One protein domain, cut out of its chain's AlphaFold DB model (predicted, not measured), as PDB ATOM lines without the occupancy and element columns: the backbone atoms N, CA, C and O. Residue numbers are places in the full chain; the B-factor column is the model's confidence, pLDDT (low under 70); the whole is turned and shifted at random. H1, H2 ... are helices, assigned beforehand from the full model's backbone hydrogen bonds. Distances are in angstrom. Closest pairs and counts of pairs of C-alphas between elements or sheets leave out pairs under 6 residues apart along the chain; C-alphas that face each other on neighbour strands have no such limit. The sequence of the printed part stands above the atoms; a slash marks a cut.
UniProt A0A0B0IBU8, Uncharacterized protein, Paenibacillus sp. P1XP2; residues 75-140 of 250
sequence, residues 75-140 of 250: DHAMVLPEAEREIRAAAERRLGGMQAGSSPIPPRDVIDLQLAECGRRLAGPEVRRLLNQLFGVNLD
ATOM      1  N   ASP A  75     -16.499  12.505 -28.215       89.12
ATOM      2  CA  ASP A  75     -16.836  11.662 -27.053       89.12
ATOM      3  C   ASP A  75     -16.307  10.230 -27.216       89.12
ATOM      4  O   ASP A  75     -16.090   9.518 -26.235       89.12
ATOM      5  N   HIS A  76     -16.061   9.824 -28.461       84.38
ATOM      6  CA  HIS A  76     -15.444   8.551 -28.815       84.38
ATOM      7  C   HIS A  76     -13.950   8.682 -29.142       84.38
ATOM      8  O   HIS A  76     -13.290   7.676 -29.411       84.38
ATOM      9  N   ALA A  77     -13.395   9.896 -29.107       83.62
ATOM     10  CA  ALA A  77     -11.972  10.112 -29.304       83.62
ATOM     11  C   ALA A  77     -11.192   9.748 -28.033       83.62
ATOM     12  O   ALA A  77     -11.539  10.146 -26.920       83.62
ATOM     13  N   MET A  78     -10.093   9.014 -28.205       83.81
ATOM     14  CA  MET A  78      -9.176   8.743 -27.105       83.81
ATOM     15  C   MET A  78      -8.359   9.994 -26.787       83.81
ATOM     16  O   MET A  78      -7.743  10.583 -27.678       83.81
ATOM     17  N   VAL A  79      -8.325  10.374 -25.510       87.31
ATOM     18  CA  VAL A  79      -7.370  11.368 -25.010       87.31
ATOM     19  C   VAL A  79      -5.969  10.763 -25.098       87.31
ATOM     20  O   VAL A  79      -5.762   9.605 -24.730       87.31
ATOM     21  N   LEU A  80      -5.004  11.528 -25.605       86.62
ATOM     22  CA  LEU A  80      -3.625  11.071 -25.725       86.62
ATOM     23  C   LEU A  80      -3.002  10.846 -24.335       86.62
ATOM     24  O   LEU A  80      -3.240  11.656 -23.434       86.62
ATOM     25  N   PRO A  81      -2.160   9.809 -24.145       85.75
ATOM     26  CA  PRO A  81      -1.546   9.514 -22.848       85.75
ATOM     27  C   PRO A  81      -0.761  10.695 -22.258       85.75
ATOM     28  O   PRO A  81      -0.772  10.921 -21.048       85.75
ATOM     29  N   GLU A  82      -0.081  11.470 -23.104       85.56
ATOM     30  CA  GLU A  82       0.621  12.695 -22.720       85.56
ATOM     31  C   GLU A  82      -0.343  13.724 -22.128       85.56
ATOM     32  O   GLU A  82      -0.118  14.192 -21.011       85.56
ATOM     33  N   ALA A  83      -1.436  14.007 -22.839       86.62
ATOM     34  CA  ALA A  83      -2.462  14.943 -22.403       86.62
ATOM     35  C   ALA A  83      -3.140  14.470 -21.110       86.62
ATOM     36  O   ALA A  83      -3.307  15.252 -20.177       86.62
ATOM     37  N   GLU A  84      -3.473  13.181 -21.006       87.19
ATOM     38  CA  GLU A  84      -4.101  12.611 -19.812       87.19
ATOM     39  C   GLU A  84      -3.231  12.805 -18.560       87.19
ATOM     40  O   GLU A  84      -3.736  13.200 -17.503       87.19
ATOM     41  N   ARG A  85      -1.911  12.590 -18.677       85.56
ATOM     42  CA  ARG A  85      -0.960  12.838 -17.581       85.56
ATOM     43  C   ARG A  85      -0.958  14.303 -17.151       85.56
ATOM     44  O   ARG A  85      -0.982  14.578 -15.951       85.56
ATOM     45  N   GLU A  86      -0.940  15.232 -18.102       85.88
ATOM     46  CA  GLU A  86      -0.933  16.672 -17.822       85.88
ATOM     47  C   GLU A  86      -2.227  17.134 -17.145       85.88
ATOM     48  O   GLU A  86      -2.177  17.826 -16.125       85.88
ATOM     49  N   ILE A  87      -3.381  16.687 -17.650       85.94
ATOM     50  CA  ILE A  87      -4.702  17.000 -17.089       85.94
ATOM     51  C   ILE A  87      -4.815  16.472 -15.660       85.94
ATOM     52  O   ILE A  87      -5.300  17.177 -14.772       85.94
ATOM     53  N   ARG A  88      -4.337  15.251 -15.401       82.50
ATOM     54  CA  ARG A  88      -4.363  14.671 -14.054       82.50
ATOM     55  C   ARG A  88      -3.467  15.454 -13.096       82.50
ATOM     56  O   ARG A  88      -3.919  15.831 -12.016       82.50
ATOM     57  N   ALA A  89      -2.250  15.794 -13.518       82.25
ATOM     58  CA  ALA A  89      -1.338  16.618 -12.728       82.25
ATOM     59  C   ALA A  89      -1.894  18.035 -12.467       82.25
ATOM     60  O   ALA A  89      -1.628  18.636 -11.423       82.25
ATOM     61  N   ALA A  90      -2.657  18.601 -13.403       79.69
ATOM     62  CA  ALA A  90      -3.382  19.857 -13.221       79.69
ATOM     63  C   ALA A  90      -4.534  19.738 -12.211       79.69
ATOM     64  O   ALA A  90      -4.658  20.568 -11.305       79.69
ATOM     65  N   ALA A  91      -5.345  18.685 -12.321       77.62
ATOM     66  CA  ALA A  91      -6.458  18.425 -11.415       77.62
ATOM     67  C   ALA A  91      -5.984  18.197  -9.969       77.62
ATOM     68  O   ALA A  91      -6.535  18.788  -9.041       77.62
ATOM     69  N   GLU A  92      -4.915  17.422  -9.772       80.31
ATOM     70  CA  GLU A  92      -4.312  17.169  -8.454       80.31
ATOM     71  C   GLU A  92      -3.793  18.455  -7.795       80.31
ATOM     72  O   GLU A  92      -3.994  18.663  -6.594       80.31
ATOM     73  N   ARG A  93      -3.191  19.363  -8.580       78.62
ATOM     74  CA  ARG A  93      -2.780  20.694  -8.100       78.62
ATOM     75  C   ARG A  93      -3.974  21.525  -7.629       78.62
ATOM     76  O   ARG A  93      -3.871  22.196  -6.604       78.62
ATOM     77  N   ARG A  94      -5.104  21.477  -8.344       74.56
ATOM     78  CA  ARG A  94      -6.332  22.212  -7.982       74.56
ATOM     79  C   ARG A  94      -7.033  21.635  -6.749       74.56
ATOM     80  O   ARG A  94      -7.591  22.396  -5.966       74.56
ATOM     81  N   LEU A  95      -6.976  20.319  -6.556       69.25
ATOM     82  CA  LEU A  95      -7.610  19.608  -5.438       69.25
ATOM     83  C   LEU A  95      -6.702  19.470  -4.200       69.25
ATOM     84  O   LEU A  95      -7.011  18.703  -3.290       69.25
ATOM     85  N   GLY A  96      -5.580  20.197  -4.148       64.44
ATOM     86  CA  GLY A  96      -4.692  20.210  -2.982       64.44
ATOM     87  C   GLY A  96      -4.033  18.860  -2.680       64.44
ATOM     88  O   GLY A  96      -3.772  18.560  -1.518       64.44
ATOM     89  N   GLY A  97      -3.779  18.033  -3.701       60.66
ATOM     90  CA  GLY A  97      -3.120  16.731  -3.552       60.66
ATOM     91  C   GLY A  97      -4.038  15.562  -3.175       60.66
ATOM     92  O   GLY A  97      -3.540  14.464  -2.930       60.66
ATOM     93  N   MET A  98      -5.364  15.747  -3.140       58.34
ATOM     94  CA  MET A  98      -6.294  14.611  -3.114       58.34
ATOM     95  C   MET A  98      -6.252  13.902  -4.472       58.34
ATOM     96  O   MET A  98      -6.396  14.553  -5.507       58.34
ATOM     97  N   GLN A  99      -6.044  12.578  -4.469       57.69
ATOM     98  CA  GLN A  99      -6.036  11.787  -5.702       57.69
ATOM     99  C   GLN A  99      -7.350  12.003  -6.456       57.69
ATOM    100  O   GLN A  99      -8.429  11.723  -5.927       57.69
ATOM    101  N   ALA A 100      -7.249  12.492  -7.693       60.12
ATOM    102  CA  ALA A 100      -8.365  12.444  -8.622       60.12
ATOM    103  C   ALA A 100      -8.777  10.970  -8.783       60.12
ATOM    104  O   ALA A 100      -7.917  10.093  -8.887       60.12
ATOM    105  N   GLY A 101     -10.082  10.688  -8.725       62.56
ATOM    106  CA  GLY A 101     -10.597   9.323  -8.825       62.56
ATOM    107  C   GLY A 101     -10.077   8.600 -10.074       62.56
ATOM    108  O   GLY A 101      -9.760   9.226 -11.079       62.56
ATOM    109  N   SER A 102     -10.013   7.269 -10.025       64.62
ATOM    110  CA  SER A 102      -9.494   6.426 -11.115       64.62
ATOM    111  C   SER A 102     -10.371   6.391 -12.375       64.62
ATOM    112  O   SER A 102     -10.060   5.662 -13.317       64.62
ATOM    113  N   SER A 103     -11.483   7.126 -12.396       71.94
ATOM    114  CA  SER A 103     -12.400   7.157 -13.529       71.94
ATOM    115  C   SER A 103     -11.852   8.034 -14.661       71.94
ATOM    116  O   SER A 103     -11.336   9.119 -14.384       71.94
ATOM    117  N   PRO A 104     -11.988   7.609 -15.930       75.38
ATOM    118  CA  PRO A 104     -11.628   8.442 -17.073       75.38
ATOM    119  C   PRO A 104     -12.424   9.747 -17.055       75.38
ATOM    120  O   PRO A 104     -13.639   9.729 -16.839       75.38
ATOM    121  N   ILE A 105     -11.748  10.871 -17.288       82.00
ATOM    122  CA  ILE A 105     -12.402  12.175 -17.429       82.00
ATOM    123  C   ILE A 105     -13.053  12.219 -18.822       82.00
ATOM    124  O   ILE A 105     -12.368  11.920 -19.804       82.00
ATOM    125  N   PRO A 106     -14.344  12.579 -18.944       88.12
ATOM    126  CA  PRO A 106     -14.997  12.729 -20.241       88.12
ATOM    127  C   PRO A 106     -14.249  13.708 -21.169       88.12
ATOM    128  O   PRO A 106     -13.774  14.744 -20.696       88.12
ATOM    129  N   PRO A 107     -14.181  13.459 -22.494       90.00
ATOM    130  CA  PRO A 107     -13.489  14.339 -23.445       90.00
ATOM    131  C   PRO A 107     -13.910  15.815 -23.390       90.00
ATOM    132  O   PRO A 107     -13.072  16.705 -23.523       90.00
ATOM    133  N   ARG A 108     -15.196  16.097 -23.152       92.12
ATOM    134  CA  ARG A 108     -15.709  17.474 -23.020       92.12
ATOM    135  C   ARG A 108     -15.171  18.166 -21.771       92.12
ATOM    136  O   ARG A 108     -14.690  19.291 -21.866       92.12
ATOM    137  N   ASP A 109     -15.159  17.457 -20.647       89.94
ATOM    138  CA  ASP A 109     -14.638  17.962 -19.374       89.94
ATOM    139  C   ASP A 109     -13.126  18.215 -19.461       89.94
ATOM    140  O   ASP A 109     -12.614  19.184 -18.902       89.94
ATOM    141  N   VAL A 110     -12.401  17.380 -20.214       91.19
ATOM    142  CA  VAL A 110     -10.987  17.605 -20.536       91.19
ATOM    143  C   VAL A 110     -10.788  18.937 -21.266       91.19
ATOM    144  O   VAL A 110      -9.893  19.704 -20.908       91.19
ATOM    145  N   ILE A 111     -11.627  19.240 -22.261       93.25
ATOM    146  CA  ILE A 111     -11.565  20.514 -22.985       93.25
ATOM    147  C   ILE A 111     -11.884  21.678 -22.038       93.25
ATOM    148  O   ILE A 111     -11.128  22.648 -22.006       93.25
ATOM    149  N   ASP A 112     -12.940  21.577 -21.227       91.81
ATOM    150  CA  ASP A 112     -13.317  22.620 -20.262       91.81
ATOM    151  C   ASP A 112     -12.195  22.917 -19.256       91.81
ATOM    152  O   ASP A 112     -11.888  24.080 -18.978       91.81
ATOM    153  N   LEU A 113     -11.525  21.876 -18.752       88.75
ATOM    154  CA  LEU A 113     -10.379  22.028 -17.856       88.75
ATOM    155  C   LEU A 113      -9.248  22.824 -18.514       88.75
ATOM    156  O   LEU A 113      -8.704  23.731 -17.878       88.75
ATOM    157  N   GLN A 114      -8.932  22.527 -19.776       89.94
ATOM    158  CA  GLN A 114      -7.878  23.205 -20.536       89.94
ATOM    159  C   GLN A 114      -8.233  24.653 -20.886       89.94
ATOM    160  O   GLN A 114      -7.397  25.552 -20.762       89.94
ATOM    161  N   LEU A 115      -9.486  24.915 -21.266       90.88
ATOM    162  CA  LEU A 115      -9.969  26.277 -21.503       90.88
ATOM    163  C   LEU A 115      -9.857  27.132 -20.235       90.88
ATOM    164  O   LEU A 115      -9.383  28.268 -20.297       90.88
ATOM    165  N   ALA A 116     -10.209  26.566 -19.077       87.75
ATOM    166  CA  ALA A 116     -10.086  27.242 -17.791       87.75
ATOM    167  C   ALA A 116      -8.623  27.533 -17.397       87.75
ATOM    168  O   ALA A 116      -8.366  28.500 -16.684       87.75
ATOM    169  N   GLU A 117      -7.655  26.716 -17.831       84.94
ATOM    170  CA  GLU A 117      -6.224  26.972 -17.596       84.94
ATOM    171  C   GLU A 117      -5.645  28.064 -18.495       84.94
ATOM    172  O   GLU A 117      -4.763  28.806 -18.063       84.94
ATOM    173  N   CYS A 118      -6.156  28.213 -19.719       84.00
ATOM    174  CA  CYS A 118      -5.671  29.226 -20.656       84.00
ATOM    175  C   CYS A 118      -5.907  30.665 -20.162       84.00
ATOM    176  O   CYS A 118      -5.184  31.572 -20.575       84.00
ATOM    177  N   GLY A 119      -6.915  30.894 -19.308       78.00
ATOM    178  CA  GLY A 119      -7.211  32.199 -18.693       78.00
ATOM    179  C   GLY A 119      -7.590  33.311 -19.682       78.00
ATOM    180  O   GLY A 119      -7.701  34.475 -19.300       78.00
ATOM    181  N   ARG A 120      -7.772  32.965 -20.958       82.69
ATOM    182  CA  ARG A 120      -8.166  33.855 -22.049       82.69
ATOM    183  C   ARG A 120      -9.027  33.092 -23.041       82.69
ATOM    184  O   ARG A 120      -8.914  31.874 -23.174       82.69
ATOM    185  N   ARG A 121      -9.805  33.837 -23.818       85.06
ATOM    186  CA  ARG A 121     -10.544  33.279 -24.946       85.06
ATOM    187  C   ARG A 121      -9.578  32.792 -26.031       85.06
ATOM    188  O   ARG A 121      -8.688  33.533 -26.452       85.06
ATOM    189  N   LEU A 122      -9.777  31.555 -26.478       91.06
ATOM    190  CA  LEU A 122      -9.041  30.976 -27.599       91.06
ATOM    191  C   LEU A 122      -9.705  31.350 -28.928       91.06
ATOM    192  O   LEU A 122     -10.927  31.276 -29.070       91.06
ATOM    193  N   ALA A 123      -8.890  31.735 -29.908       91.81
ATOM    194  CA  ALA A 123      -9.308  31.830 -31.299       91.81
ATOM    195  C   ALA A 123      -9.407  30.428 -31.918       91.81
ATOM    196  O   ALA A 123      -8.770  29.481 -31.454       91.81
ATOM    197  N   GLY A 124     -10.172  30.276 -32.996       93.44
ATOM    198  CA  GLY A 124     -10.424  28.952 -33.561       93.44
ATOM    199  C   GLY A 124      -9.174  28.175 -34.038       93.44
ATOM    200  O   GLY A 124      -9.102  26.980 -33.743       93.44
ATOM    201  N   PRO A 125      -8.108  28.798 -34.596       95.00
ATOM    202  CA  PRO A 125      -6.844  28.093 -34.838       95.00
ATOM    203  C   PRO A 125      -6.186  27.554 -33.561       95.00
ATOM    204  O   PRO A 125      -5.510  26.531 -33.582       95.00
ATOM    205  N   GLU A 126      -6.372  28.233 -32.430       95.12
ATOM    206  CA  GLU A 126      -5.840  27.803 -31.135       95.12
ATOM    207  C   GLU A 126      -6.657  26.644 -30.567       95.12
ATOM    208  O   GLU A 126      -6.077  25.695 -30.046       95.12
ATOM    209  N   VAL A 127      -7.981  26.664 -30.757       95.62
ATOM    210  CA  VAL A 127      -8.855  25.527 -30.437       95.62
ATOM    211  C   VAL A 127      -8.462  24.294 -31.255       95.62
ATOM    212  O   VAL A 127      -8.341  23.212 -30.691       95.62
ATOM    213  N   ARG A 128      -8.189  24.429 -32.560       96.25
ATOM    214  CA  ARG A 128      -7.720  23.291 -33.376       96.25
ATOM    215  C   ARG A 128      -6.394  22.719 -32.880       96.25
ATOM    216  O   ARG A 128      -6.258  21.501 -32.799       96.25
ATOM    217  N   ARG A 129      -5.436  23.574 -32.497       94.44
ATOM    218  CA  ARG A 129      -4.169  23.119 -31.898       94.44
ATOM    219  C   ARG A 129      -4.390  22.391 -30.578       94.44
ATOM    220  O   ARG A 129      -3.794  21.337 -30.388       94.44
ATOM    221  N   LEU A 130      -5.263  22.918 -29.716       94.50
ATOM    222  CA  LEU A 130      -5.644  22.272 -28.461       94.50
ATOM    223  C   LEU A 130      -6.220  20.874 -28.720       94.50
ATOM    224  O   LEU A 130      -5.763  19.900 -28.135       94.50
ATOM    225  N   LEU A 131      -7.170  20.742 -29.648       94.50
ATOM    226  CA  LEU A 131      -7.762  19.444 -29.988       94.50
ATOM    227  C   LEU A 131      -6.741  18.463 -30.570       94.50
ATOM    228  O   LEU A 131      -6.775  17.275 -30.249       94.50
ATOM    229  N   ASN A 132      -5.802  18.948 -31.381       91.88
ATOM    230  CA  ASN A 132      -4.717  18.115 -31.883       91.88
ATOM    231  C   ASN A 132      -3.793  17.631 -30.749       91.88
ATOM    232  O   ASN A 132      -3.379  16.479 -30.756       91.88
ATOM    233  N   GLN A 133      -3.506  18.474 -29.754       91.12
ATOM    234  CA  GLN A 133      -2.714  18.094 -28.575       91.12
ATOM    235  C   GLN A 133      -3.447  17.103 -27.666       91.12
ATOM    236  O   GLN A 133      -2.821  16.208 -27.110       91.12
ATOM    237  N   LEU A 134      -4.764  17.251 -27.520       91.94
ATOM    238  CA  LEU A 134      -5.571  16.409 -26.640       91.94
ATOM    239  C   LEU A 134      -5.908  15.051 -27.249       91.94
ATOM    240  O   LEU A 134      -5.854  14.042 -26.555       91.94
ATOM    241  N   PHE A 135      -6.266  15.026 -28.532       89.06
ATOM    242  CA  PHE A 135      -6.871  13.858 -29.181       89.06
ATOM    243  C   PHE A 135      -6.073  13.363 -30.397       89.06
ATOM    244  O   PHE A 135      -6.426  12.358 -31.016       89.06
ATOM    245  N   GLY A 136      -5.011  14.070 -30.799       85.81
ATOM    246  CA  GLY A 136      -4.264  13.748 -32.019       85.81
ATOM    247  C   GLY A 136      -5.122  13.861 -33.280       85.81
ATOM    248  O   GLY A 136      -4.935  13.080 -34.219       85.81
ATOM    249  N   VAL A 137      -6.110  14.763 -33.267       85.25
ATOM    250  CA  VAL A 137      -7.013  15.037 -34.389       85.25
ATOM    251  C   VAL A 137      -6.526  16.286 -35.120       85.25
ATOM    252  O   VAL A 137      -6.683  17.411 -34.644       85.25
ATOM    253  N   ASN A 138      -5.960  16.093 -36.310       87.88
ATOM    254  CA  ASN A 138      -5.437  17.185 -37.125       87.88
ATOM    255  C   ASN A 138      -6.545  17.815 -37.989       87.88
ATOM    256  O   ASN A 138      -6.678  17.516 -39.176       87.88
ATOM    257  N   LEU A 139      -7.356  18.686 -37.381       91.19
ATOM    258  CA  LEU A 139      -8.482  19.345 -38.056       91.19
ATOM    259  C   LEU A 139      -8.050  20.229 -39.238       91.19
ATOM    260  O   LEU A 139      -8.799  20.344 -40.205       91.19
ATOM    261  N   ASP A 140      -6.851  20.815 -39.209       90.69
ATOM    262  CA  ASP A 140      -6.322  21.580 -40.347       90.69
ATOM    263  C   ASP A 140      -6.057  20.667 -41.553       90.69
ATOM    264  O   ASP A 140      -6.490  20.972 -42.667       90.69
TER     265      ASP A 140
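This is residues 75 to 140 of the 250 residues of an uncharacterized protein of Paenibacillus sp. P1XP2 (UniProt A0A0B0IBU8). Three short helices make a small domain: H1 and H3 form a wide L, the last turn of H3 meeting the first turn of H1 at the corner, and H2 runs through the opening between their two arms, set to one side of them. Residues 95 to 106 make a long loop that folds back from the far end of H1 to the start of H2. The printed part has 66 residues, with three named helices in the order H1, H2, H3 and no named strand; the class is all helix. It is compact, with a radius of gyration of the C-alphas of 12.2 A and spans of 37 by 27 by 17 A.

H1, residues 81 to 94, and H2, residues 107 to 118, only just touch, with 3 pairs of C-alphas within 8 A. Their closest C-alphas, those of Ile 87 and Val 110, are 7.2 A apart; H1 takes part with residue 87 alone, H2 with residues 110 to 114 alone. They run the same way at a steep tilt of 60 degrees. H3, residues 124 to 135, and H1 touch only at their ends, and only just, with 3 pairs within 8 A. The closest C-alphas, those of Ala 83 and Leu 134, are 5.5 A apart, and the lines are about perpendicular at 78 degrees. H2 and H3 are near each other, with 11 pairs of C-alphas within 10 A. In H1, H2 and H3 every O i to N i+4 pair is within hydrogen-bond range.

H1 begins at C-alpha 81, (-1.546, 9.514, -22.848), and is 20.1 A long. H2 begins at C-alpha 107, (-13.489, 14.339, -23.445), and is 17.0 A long. H3 is 16.1 A long and ends at C-alpha 135, (-6.871, 13.858, -29.181).

The two C-alphas farthest apart, those of Met 98 and Asp 140, are 37.9 A apart. The printed part has no cut. The link from H1 to H2 is long, that from H2 to H3 tight. Mean pLDDT of the printed part is 84.2; residues 95 to 102 are under 70.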